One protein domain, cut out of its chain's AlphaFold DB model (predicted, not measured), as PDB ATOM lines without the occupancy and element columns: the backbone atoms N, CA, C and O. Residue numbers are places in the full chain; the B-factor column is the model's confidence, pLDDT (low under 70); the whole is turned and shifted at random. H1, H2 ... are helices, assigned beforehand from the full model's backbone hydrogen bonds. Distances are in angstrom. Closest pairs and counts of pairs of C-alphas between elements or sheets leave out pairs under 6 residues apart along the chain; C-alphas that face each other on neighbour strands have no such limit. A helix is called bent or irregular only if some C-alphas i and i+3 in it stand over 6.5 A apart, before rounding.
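This is residues 76 to 157 of the 158 residues of an uncharacterized protein of Pseudoalteromonas porphyrae (UniProt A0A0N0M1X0). Three helices make the body: the long H2 and H4 cross at a steep angle, and H1 packs on residues 113 to 117 of H2, so that the centres of the three make a triangle. The short H3 sits just past the end of H2, and the long link from H1 to H2 folds back past H1 before the chain sticks out at the other end of the longest axis with residues 105 to 111, of which 111 belongs to H2. The printed part has 82 residues, with four named helices in the order H1, H2, H3, H4 and no named strand, and its class is all helix. The whole is compact, with a radius of gyration of the C-alphas of 13.0 A, and the C-alphas span 41 by 27 by 18 A.

Begin at the first printed residue, Ile 76, whose C-alpha is at (34.655, 5.088, 81.281). From there H1 takes residues 76 to 85 and covers 14.3 A from its first to its last C-alpha. Read on through residues 86 to 110, a stretch of 25 residues with no named element, until you come to C-alpha 111 at (33.240, 16.605, 75.819). There H2 begins; it takes residues 111 to 129, is the longest helix by residues with 19, and covers 26.4 A. Look near residue 123 for its kink of 42 degrees; H2 is irregular there, with C-alphas 123 and 126 standing 7.6 A apart. H3 is residues 131 to 134, four residues in 5.3 A. H4 is residues 141 to 155; it covers 20.8 A and ends at C-alpha 155, (33.877, 18.745, 92.163).

Start with H1, which touches H2; the closest C-alphas are those of Ile 76 and Thr 116, 7.3 A apart. H2 touches H1 with residues 113 to 117 alone. The two run the same way at a shallow tilt of 33 degrees, only just short of steep, although the line of the irregular H2 is a rough one. Next look at Thr 83 and Asn 143, whose C-alphas, 6.3 A apart, are the closest of H1 and H4. These helices only just touch, with 3 pairs of C-alphas within 8 A, and they touch only at their ends, H4 with residues 142 to 143 alone. H1 and H4 run opposite ways at a shallow tilt of 23 degrees. H2 and H4 touch with 10 pairs of C-alphas within 8 A, and you will find the closest at Cys 121 and Phe 151, 6.3 A apart. They run opposite ways at a steep tilt of 56 degrees, centre to centre 9.8 A. H2 and H3 only just touch, with 3 pairs of C-alphas within 8 A, and touch only at the corner by their link; the closest C-alphas are those of Val 127 and Leu 133, 5.6 A apart, and H2 touches H3 with residues 127 to 128 alone. H3 is apart from H1 and from H4. In the backbones, every O i to N i+4 pair of H1 is within hydrogen-bond range, against 13 of 15 in H2 and 10 of 11 in H4, while H3 is too short for such a pair.

The two C-alphas farthest apart are those of Gly 108 and Ser 132, 41.0 A. From Ile 76 to Lys 157, the first and last printed residues, the C-alphas are 17.4 A apart. The link from H1 to H2 is long, with 25 residues, and the C-alphas of this stretch lie 8 to 23 A from the mean of all C-alphas; residues 105 to 111, of which 111 belongs to H2, stand free. The link from H2 to H3 is tight, with 1 residue, and that from H3 to H4 is short, with 6. The printed part has no cut. The mean pLDDT of the printed part is 90.8, and look to residue 157 for the one printed residue of this model under 70.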
ATOM      1  N   ILE A  76      35.013   4.847  79.871       95.12
ATOM      2  CA  ILE A  76      34.655   5.088  81.281       95.12
ATOM      3  C   ILE A  76      33.476   4.204  81.698       95.12
ATOM      4  O   ILE A  76      33.477   3.639  82.789       95.12
ATOM      5  N   LEU A  77      32.470   4.037  80.834       95.25
ATOM      6  CA  LEU A  77      31.354   3.129  81.129       95.25
ATOM      7  C   LEU A  77      31.798   1.663  81.142       95.25
ATOM      8  O   LEU A  77      31.287   0.876  81.938       95.25
ATOM      9  N   GLN A  78      32.762   1.302  80.297       94.62
ATOM     10  CA  GLN A  78      33.364  -0.027  80.328       94.62
ATOM     11  C   GLN A  78      34.167  -0.249  81.618       94.62
ATOM     12  O   GLN A  78      34.072  -1.315  82.225       94.62
ATOM     13  N   GLU A  79      34.891   0.771  82.082       95.00
ATOM     14  CA  GLU A  79      35.585   0.751  83.371       95.00
ATOM     15  C   GLU A  79      34.616   0.598  84.549       95.00
ATOM     16  O   GLU A  79      34.854  -0.212  85.448       95.00
ATOM     17  N   LEU A  80      33.493   1.325  84.526       94.38
ATOM     18  CA  LEU A  80      32.418   1.198  85.511       94.38
ATOM     19  C   LEU A  80      31.884  -0.239  85.541       94.38
ATOM     20  O   LEU A  80      31.766  -0.828  86.614       94.38
ATOM     21  N   GLU A  81      31.590  -0.828  84.379       93.62
ATOM     22  CA  GLU A  81      31.103  -2.207  84.296       93.62
ATOM     23  C   GLU A  81      32.109  -3.199  84.892       93.62
ATOM     24  O   GLU A  81      31.733  -4.025  85.731       93.62
ATOM     25  N   LEU A  82      33.381  -3.113  84.486       93.50
ATOM     26  CA  LEU A  82      34.438  -3.974  85.015       93.50
ATOM     27  C   LEU A  82      34.546  -3.818  86.523       93.50
ATOM     28  O   LEU A  82      34.528  -4.811  87.249       93.50
ATOM     29  N   THR A  83      34.591  -2.581  87.003       92.62
ATOM     30  CA  THR A  83      34.681  -2.256  88.424       92.62
ATOM     31  C   THR A  83      33.520  -2.872  89.205       92.62
ATOM     32  O   THR A  83      33.765  -3.490  90.241       92.62
ATOM     33  N   LEU A  84      32.284  -2.795  88.706       92.06
ATOM     34  CA  LEU A  84      31.097  -3.342  89.375       92.06
ATOM     35  C   LEU A  84      30.994  -4.875  89.328       92.06
ATOM     36  O   LEU A  84      30.487  -5.473  90.272       92.06
ATOM     37  N   ARG A  85      31.432  -5.528  88.246       94.00
ATOM     38  CA  ARG A  85      31.224  -6.980  88.053       94.00
ATOM     39  C   ARG A  85      32.353  -7.857  88.579       94.00
ATOM     40  O   ARG A  85      32.147  -9.059  88.729       94.00
ATOM     41  N   THR A  86      33.527  -7.289  88.817       93.12
ATOM     42  CA  THR A  86      34.728  -8.038  89.210       93.12
ATOM     43  C   THR A  86      35.069  -7.846  90.683       93.12
ATOM     44  O   THR A  86      34.669  -6.878  91.332       93.12
ATOM     45  N   THR A  87      35.879  -8.743  91.221       91.31
ATOM     46  CA  THR A  87      36.516  -8.598  92.534       91.31
ATOM     47  C   THR A  87      37.772  -7.718  92.458       91.31
ATOM     48  O   THR A  87      38.277  -7.445  91.373       91.31
ATOM     49  N   GLU A  88      38.302  -7.269  93.604       90.81
ATOM     50  CA  GLU A  88      39.574  -6.514  93.656       90.81
ATOM     51  C   GLU A  88      40.762  -7.297  93.079       90.81
ATOM     52  O   GLU A  88      41.656  -6.705  92.484       90.81
ATOM     53  N   ALA A  89      40.771  -8.625  93.225       90.69
ATOM     54  CA  ALA A  89      41.849  -9.471  92.712       90.69
ATOM     55  C   ALA A  89      41.819  -9.626  91.183       90.69
ATOM     56  O   ALA A  89      42.853  -9.880  90.571       90.69
ATOM     57  N   GLU A  90      40.638  -9.509  90.575       92.25
ATOM     58  CA  GLU A  90      40.455  -9.601  89.125       92.25
ATOM     59  C   GLU A  90      40.711  -8.257  88.446       92.25
ATOM     60  O   GLU A  90      41.370  -8.210  87.407       92.25
ATOM     61  N   HIS A  91      40.198  -7.170  89.030       92.25
ATOM     62  CA  HIS A  91      40.382  -5.815  88.523       92.25
ATOM     63  C   HIS A  91      40.158  -4.781  89.631       92.25
ATOM     64  O   HIS A  91      39.046  -4.653  90.159       92.25
ATOM     65  N   ASP A  92      41.207  -4.022  89.953       90.38
ATOM     66  CA  ASP A  92      41.141  -2.830  90.802       90.38
ATOM     67  C   ASP A  92      41.531  -1.602  89.967       90.38
ATOM     68  O   ASP A  92      42.723  -1.424  89.712       90.38
ATOM     69  N   PRO A  93      40.575  -0.724  89.613       85.06
ATOM     70  CA  PRO A  93      40.799   0.418  88.719       85.06
ATOM     71  C   PRO A  93      41.875   1.403  89.209       85.06
ATOM     72  O   PRO A  93      42.321   2.269  88.461       85.06
ATOM     73  N   LEU A  94      42.281   1.308  90.479       87.69
ATOM     74  CA  LEU A  94      43.329   2.130  91.084       87.69
ATOM     75  C   LEU A  94      44.742   1.562  90.917       87.69
ATOM     76  O   LEU A  94      45.714   2.272  91.170       87.69
ATOM     77  N   THR A  95      44.871   0.284  90.566       87.81
ATOM     78  CA  THR A  95      46.168  -0.406  90.483       87.81
ATOM     79  C   THR A  95      46.363  -1.173  89.180       87.81
ATOM     80  O   THR A  95      47.504  -1.355  88.751       87.81
ATOM     81  N   SER A  96      45.278  -1.611  88.541       84.50
ATOM     82  CA  SER A  96      45.280  -2.179  87.199       84.50
ATOM     83  C   SER A  96      45.209  -1.078  86.137       84.50
ATOM     84  O   SER A  96      45.149   0.117  86.428       84.50
ATOM     85  N   PHE A  97      45.266  -1.491  84.873       84.94
ATOM     86  CA  PHE A  97      45.052  -0.587  83.752       84.94
ATOM     87  C   PHE A  97      43.625  -0.025  83.793       84.94
ATOM     88  O   PHE A  97      42.668  -0.794  83.768       84.94
ATOM     89  N   ASN A  98      43.507   1.301  83.823       84.25
ATOM     90  CA  ASN A  98      42.235   2.009  83.877       84.25
ATOM     91  C   ASN A  98      41.773   2.365  82.456       84.25
ATOM     92  O   ASN A  98      42.354   3.241  81.809       84.25
ATOM     93  N   LEU A  99      40.711   1.716  81.968       87.38
ATOM     94  CA  LEU A  99      40.122   2.024  80.662       87.38
ATOM     95  C   LEU A  99      39.609   3.458  80.614       87.38
ATOM     96  O   LEU A  99      39.649   4.076  79.557       87.38
ATOM     97  N   GLY A 100      39.188   4.020  81.746       84.88
ATOM     98  CA  GLY A 100      38.722   5.394  81.844       84.88
ATOM     99  C   GLY A 100      39.718   6.419  81.303       84.88
ATOM    100  O   GLY A 100      39.285   7.480  80.882       84.88
ATOM    101  N   GLU A 101      41.017   6.124  81.220       85.75
ATOM    102  CA  GLU A 101      42.028   7.023  80.641       85.75
ATOM    103  C   GLU A 101      42.104   6.976  79.103       85.75
ATOM    104  O   GLU A 101      42.743   7.827  78.483       85.75
ATOM    105  N   CYS A 102      41.447   6.010  78.457       89.06
ATOM    106  CA  CYS A 102      41.432   5.890  77.002       89.06
ATOM    107  C   CYS A 102      40.633   7.024  76.336       89.06
ATOM    108  O   CYS A 102      39.689   7.572  76.910       89.06
ATOM    109  N   SER A 103      41.008   7.358  75.099       90.56
ATOM    110  CA  SER A 103      40.308   8.330  74.255       90.56
ATOM    111  C   SER A 103      39.391   7.646  73.237       90.56
ATOM    112  O   SER A 103      39.536   6.455  72.955       90.56
ATOM    113  N   ILE A 104      38.460   8.416  72.666       91.50
ATOM    114  CA  ILE A 104      37.629   8.006  71.525       91.50
ATOM    115  C   ILE A 104      37.955   8.944  70.352       91.50
ATOM    116  O   ILE A 104      37.312   9.990  70.213       91.50
ATOM    117  N   PRO A 105      38.972   8.627  69.527       88.81
ATOM    118  CA  PRO A 105      39.439   9.512  68.456       88.81
ATOM    119  C   PRO A 105      38.340   9.931  67.474       88.81
ATOM    120  O   PRO A 105      38.386  11.023  66.911       88.81
ATOM    121  N   GLU A 106      37.341   9.077  67.270       87.12
ATOM    122  CA  GLU A 106      36.259   9.287  66.315       87.12
ATOM    123  C   GLU A 106      35.248  10.361  66.747       87.12
ATOM    124  O   GLU A 106      34.520  10.870  65.896       87.12
ATOM    125  N   LEU A 107      35.203  10.732  68.035       85.69
ATOM    126  CA  LEU A 107      34.328  11.803  68.541       85.69
ATOM    127  C   LEU A 107      34.981  13.194  68.488       85.69
ATOM    128  O   LEU A 107      34.302  14.194  68.711       85.69
ATOM    129  N   GLY A 108      36.267  13.276  68.134       81.88
ATOM    130  CA  GLY A 108      36.993  14.518  67.858       81.88
ATOM    131  C   GLY A 108      37.387  15.341  69.089       81.88
ATOM    132  O   GLY A 108      38.538  15.767  69.175       81.88
ATOM    133  N   ASP A 109      36.468  15.565  70.028       87.50
ATOM    134  CA  ASP A 109      36.721  16.261  71.294       87.50
ATOM    135  C   ASP A 109      36.533  15.353  72.522       87.50
ATOM    136  O   ASP A 109      36.130  14.197  72.411       87.50
ATOM    137  N   GLU A 110      36.868  15.868  73.706       88.38
ATOM    138  CA  GLU A 110      36.754  15.154  74.987       88.38
ATOM    139  C   GLU A 110      35.470  15.523  75.760       88.38
ATOM    140  O   GLU A 110      35.331  15.169  76.927       88.38
ATOM    141  N   THR A 111      34.495  16.205  75.144       90.19
ATOM    142  CA  THR A 111      33.240  16.605  75.819       90.19
ATOM    143  C   THR A 111      32.459  15.385  76.307       90.19
ATOM    144  O   THR A 111      31.832  15.410  77.365       90.19
ATOM    145  N   TRP A 112      32.530  14.278  75.560       92.56
ATOM    146  CA  TRP A 112      31.912  13.008  75.947       92.56
ATOM    147  C   TRP A 112      32.398  12.521  77.316       92.56
ATOM    148  O   TRP A 112      31.616  11.919  78.051       92.56
ATOM    149  N   ARG A 113      33.657  12.793  77.678       92.75
ATOM    150  CA  ARG A 113      34.252  12.385  78.951       92.75
ATOM    151  C   ARG A 113      33.561  13.083  80.107       92.75
ATOM    152  O   ARG A 113      33.026  12.420  80.987       92.75
ATOM    153  N   GLU A 114      33.503  14.410  80.048       91.19
ATOM    154  CA  GLU A 114      32.862  15.233  81.074       91.19
ATOM    155  C   GLU A 114      31.383  14.874  81.237       91.19
ATOM    156  O   GLU A 114      30.914  14.662  82.354       91.19
ATOM    157  N   LEU A 115      30.658  14.711  80.126       92.88
ATOM    158  CA  LEU A 115      29.257  14.289  80.158       92.88
ATOM    159  C   LEU A 115      29.078  12.913  80.808       92.88
ATOM    160  O   LEU A 115      28.088  12.688  81.505       92.88
ATOM    161  N   THR A 116      30.026  11.999  80.596       94.81
ATOM    162  CA  THR A 116      29.990  10.661  81.196       94.81
ATOM    163  C   THR A 116      30.266  10.717  82.691       94.81
ATOM    164  O   THR A 116      29.505  10.133  83.459       94.81
ATOM    165  N   ASP A 117      31.289  11.461  83.112       92.88
ATOM    166  CA  ASP A 117      31.618  11.656  84.527       92.88
ATOM    167  C   ASP A 117      30.428  12.273  85.277       92.88
ATOM    168  O   ASP A 117      30.003  11.758  86.310       92.88
ATOM    169  N   VAL A 118      29.824  13.332  84.725       93.94
ATOM    170  CA  VAL A 118      28.634  13.988  85.294       93.94
ATOM    171  C   VAL A 118      27.447  13.029  85.372       93.94
ATOM    172  O   VAL A 118      26.736  13.012  86.378       93.94
ATOM    173  N   ALA A 119      27.224  12.212  84.340       95.50
ATOM    174  CA  ALA A 119      26.153  11.222  84.356       95.50
ATOM    175  C   ALA A 119      26.361  10.177  85.463       95.50
ATOM    176  O   ALA A 119      25.415   9.872  86.188       95.50
ATOM    177  N   ILE A 120      27.585   9.671  85.639       95.19
ATOM    178  CA  ILE A 120      27.917   8.731  86.720       95.19
ATOM    179  C   ILE A 120      27.702   9.391  88.083       95.19
ATOM    180  O   ILE A 120      27.050   8.789  88.938       95.19
ATOM    181  N   CYS A 121      28.170  10.630  88.271       94.06
ATOM    182  CA  CYS A 121      27.928  11.399  89.491       94.06
ATOM    183  C   CYS A 121      26.437  11.472  89.811       94.06
ATOM    184  O   CYS A 121      26.025  11.061  90.889       94.06
ATOM    185  N   HIS A 122      25.603  11.920  88.876       94.25
ATOM    186  CA  HIS A 122      24.168  12.047  89.130       94.25
ATOM    187  C   HIS A 122      23.463  10.717  89.412       94.25
ATOM    188  O   HIS A 122      22.486  10.706  90.154       94.25
ATOM    189  N   VAL A 123      23.928   9.607  88.839       94.75
ATOM    190  CA  VAL A 123      23.325   8.286  89.077       94.75
ATOM    191  C   VAL A 123      23.709   7.727  90.446       94.75
ATOM    192  O   VAL A 123      22.872   7.121  91.108       94.75
ATOM    193  N   TYR A 124      24.961   7.912  90.870       94.56
ATOM    194  CA  TYR A 124      25.491   7.256  92.067       94.56
ATOM    195  C   TYR A 124      25.592   8.153  93.299       94.56
ATOM    196  O   TYR A 124      25.797   7.609  94.377       94.56
ATOM    197  N   LYS A 125      25.437   9.480  93.188       93.25
ATOM    198  CA  LYS A 125      25.640  10.421  94.305       93.25
ATOM    199  C   LYS A 125      24.802  10.078  95.536       93.25
ATOM    200  O   LYS A 125      25.365   9.875  96.602       93.25
ATOM    201  N   ASP A 126      23.492   9.919  95.366       93.88
ATOM    202  CA  ASP A 126      22.584   9.643  96.487       93.88
ATOM    203  C   ASP A 126      22.919   8.317  97.187       93.88
ATOM    204  O   ASP A 126      22.889   8.219  98.410       93.88
ATOM    205  N   VAL A 127      23.270   7.293  96.402       94.81
ATOM    206  CA  VAL A 127      23.657   5.980  96.930       94.81
ATOM    207  C   VAL A 127      25.027   6.051  97.595       94.81
ATOM    208  O   VAL A 127      25.228   5.427  98.624       94.81
ATOM    209  N   TYR A 128      25.973   6.796  97.031       94.25
ATOM    210  CA  TYR A 128      27.306   6.969  97.594       94.25
ATOM    211  C   TYR A 128      27.257   7.694  98.946       94.25
ATOM    212  O   TYR A 128      27.931   7.259  99.879       94.25
ATOM    213  N   ASP A 129      26.428   8.733  99.070       94.06
ATOM    214  CA  ASP A 129      26.293   9.541 100.287       94.06
ATOM    215  C   ASP A 129      25.557   8.804 101.429       94.06
ATOM    216  O   ASP A 129      25.774   9.119 102.601       94.06
ATOM    217  N   ASP A 130      24.716   7.811 101.117       95.75
ATOM    218  CA  ASP A 130      23.975   7.012 102.102       95.75
ATOM    219  C   ASP A 130      24.541   5.587 102.241       95.75
ATOM    220  O   ASP A 130      24.215   4.675 101.476       95.75
ATOM    221  N   GLU A 131      25.339   5.368 103.292       94.81
ATOM    222  CA  GLU A 131      25.935   4.062 103.618       94.81
ATOM    223  C   GLU A 131      24.905   2.925 103.749       94.81
ATOM    224  O   GLU A 131      25.220   1.764 103.478       94.81
ATOM    225  N   SER A 132      23.654   3.228 104.115       95.62
ATOM    226  CA  SER A 132      22.605   2.210 104.254       95.62
ATOM    227  C   SER A 132      22.130   1.633 102.912       95.62
ATOM    228  O   SER A 132      21.528   0.552 102.870       95.62
ATOM    229  N   LEU A 133      22.423   2.323 101.805       95.62
ATOM    230  CA  LEU A 133      22.070   1.904 100.450       95.62
ATOM    231  C   LEU A 133      23.191   1.118  99.760       95.62
ATOM    232  O   LEU A 133      22.929   0.464  98.749       95.62
ATOM    233  N   HIS A 134      24.416   1.122 100.296       94.56
ATOM    234  CA  HIS A 134      25.586   0.512  99.645       94.56
ATOM    235  C   HIS A 134      25.408  -0.988  99.412       94.56
ATOM    236  O   HIS A 134      25.654  -1.474  98.308       94.56
ATOM    237  N   GLU A 135      24.921  -1.716 100.419       92.56
ATOM    238  CA  GLU A 135      24.683  -3.160 100.310       92.56
ATOM    239  C   GLU A 135      23.592  -3.475  99.274       92.56
ATOM    240  O   GLU A 135      23.751  -4.381  98.456       92.56
ATOM    241  N   GLN A 136      22.518  -2.678  99.257       92.94
ATOM    242  CA  GLN A 136      21.394  -2.835  98.324       92.94
ATOM    243  C   GLN A 136      21.801  -2.545  96.877       92.94
ATOM    244  O   GLN A 136      21.318  -3.190  95.949       92.94
ATOM    245  N   ALA A 137      22.706  -1.587  96.685       90.50
ATOM    246  CA  ALA A 137      23.267  -1.237  95.387       90.50
ATOM    247  C   ALA A 137      24.465  -2.113  94.986       90.50
ATOM    248  O   ALA A 137      25.056  -1.886  93.930       90.50
ATOM    249  N   HIS A 138      24.827  -3.105  95.807       91.50
ATOM    250  CA  HIS A 138      25.989  -3.972  95.612       91.50
ATOM    251  C   HIS A 138      27.307  -3.200  95.416       91.50
ATOM    252  O   HIS A 138      28.197  -3.645  94.691       91.50
ATOM    253  N   LEU A 139      27.449  -2.047  96.076       93.00
ATOM    254  CA  LEU A 139      28.675  -1.258  96.046       93.00
ATOM    255  C   LEU A 139      29.663  -1.802  97.076       93.00
ATOM    256  O   LEU A 139      29.477  -1.684  98.283       93.00
ATOM    257  N   THR A 140      30.741  -2.399  96.583       91.69
ATOM    258  CA  THR A 140      31.865  -2.834  97.417       91.69
ATOM    259  C   THR A 140      32.791  -1.663  97.749       91.69
ATOM    260  O   THR A 140      32.775  -0.625  97.084       91.69
ATOM    261  N   THR A 141      33.683  -1.847  98.727       92.00
ATOM    262  CA  THR A 141      34.722  -0.863  99.083       92.00
ATOM    263  C   THR A 141      35.539  -0.405  97.872       92.00
ATOM    264  O   THR A 141      35.847   0.779  97.740       92.00
ATOM    265  N   LYS A 142      35.844  -1.326  96.951       92.81
ATOM    266  CA  LYS A 142      36.495  -1.028  95.673       92.81
ATOM    267  C   LYS A 142      35.693  -0.036  94.835       92.81
ATOM    268  O   LYS A 142      36.245   0.935  94.325       92.81
ATOM    269  N   ASN A 143      34.390  -0.278  94.700       92.94
ATOM    270  CA  ASN A 143      33.505   0.568  93.903       92.94
ATOM    271  C   ASN A 143      33.425   1.973  94.497       92.94
ATOM    272  O   ASN A 143      33.587   2.947  93.771       92.94
ATOM    273  N   LEU A 144      33.263   2.072  95.818       94.19
ATOM    274  CA  LEU A 144      33.206   3.348  96.530       94.19
ATOM    275  C   LEU A 144      34.509   4.145  96.382       94.19
ATOM    276  O   LEU A 144      34.472   5.342  96.108       94.19
ATOM    277  N   ARG A 145      35.671   3.484  96.486       93.44
ATOM    278  CA  ARG A 145      36.984   4.115  96.251       93.44
ATOM    279  C   ARG A 145      37.096   4.719  94.852       93.44
ATOM    280  O   ARG A 145      37.642   5.807  94.707       93.44
ATOM    281  N   TRP A 146      36.614   4.011  93.837       92.88
ATOM    282  CA  TRP A 146      36.678   4.482  92.458       92.88
ATOM    283  C   TRP A 146      35.670   5.601  92.175       92.88
ATOM    284  O   TRP A 146      36.044   6.620  91.602       92.88
ATOM    285  N   LEU A 147      34.426   5.467  92.649       94.12
ATOM    286  CA  LEU A 147      33.409   6.520  92.548       94.12
ATOM    287  C   LEU A 147      33.885   7.823  93.191       94.12
ATOM    288  O   LEU A 147      33.719   8.890  92.605       94.12
ATOM    289  N   LYS A 148      34.568   7.731  94.338       93.62
ATOM    290  CA  LYS A 148      35.185   8.886  94.986       93.62
ATOM    291  C   LYS A 148      36.138   9.642  94.058       93.62
ATOM    292  O   LYS A 148      36.082  10.863  94.022       93.62
ATOM    293  N   LEU A 149      36.981   8.947  93.289       90.88
ATOM    294  CA  LEU A 149      37.877   9.622  92.346       90.88
ATOM    295  C   LEU A 149      37.110  10.412  91.287       90.88
ATOM    296  O   LEU A 149      37.492  11.534  90.968       90.88
ATOM    297  N   ILE A 150      36.044   9.826  90.738       90.69
ATOM    298  CA  ILE A 150      35.214  10.500  89.733       90.69
ATOM    299  C   ILE A 150      34.568  11.742  90.344       90.69
ATOM    300  O   ILE A 150      34.546  12.796  89.710       90.69
ATOM    301  N   PHE A 151      34.086  11.639  91.582       92.62
ATOM    302  CA  PHE A 151      33.420  12.742  92.266       92.62
ATOM    303  C   PHE A 151      34.409  13.863  92.591       92.62
ATOM    304  O   PHE A 151      34.138  15.011  92.258       92.62
ATOM    305  N   ASP A 152      35.596  13.530  93.106       89.38
ATOM    306  CA  ASP A 152      36.662  14.496  93.397       89.38
ATOM    307  C   ASP A 152      37.115  15.245  92.118       89.38
ATOM    308  O   ASP A 152      37.361  16.457  92.132       89.38
ATOM    309  N   VAL A 153      37.199  14.546  90.980       84.19
ATOM    310  CA  VAL A 153      37.527  15.150  89.673       84.19
ATOM    311  C   VAL A 153      36.401  16.051  89.160       84.19
ATOM    312  O   VAL A 153      36.674  17.042  88.484       84.19
ATOM    313  N   ASN A 154      35.143  15.724  89.442       83.31
ATOM    314  CA  ASN A 154      34.002  16.530  89.013       83.31
ATOM    315  C   ASN A 154      33.846  17.790  89.881       83.31
ATOM    316  O   ASN A 154      33.737  18.895  89.357       83.31
ATOM    317  N   ASP A 155      33.972  17.644  91.200       81.88
ATOM    318  CA  ASP A 155      33.877  18.745  92.163       81.88
ATOM    319  C   ASP A 155      35.010  19.775  91.999       81.88
ATOM    320  O   ASP A 155      34.857  20.931  92.382       81.88
ATOM    321  N   THR A 156      36.147  19.392  91.408       73.12
ATOM    322  CA  THR A 156      37.240  20.325  91.069       73.12
ATOM    323  C   THR A 156      37.034  21.082  89.754       73.12
ATOM    324  O   THR A 156      37.746  22.058  89.506       73.12
ATOM    325  N   LYS A 157      36.094  20.648  88.905       61.97
ATOM    326  CA  LYS A 157      35.754  21.288  87.623       61.97
ATOM    327  C   LYS A 157      34.533  22.217  87.712       61.97
ATOM    328  O   LYS A 157      34.351  23.021  86.799       61.97
TER     329      LYS A 157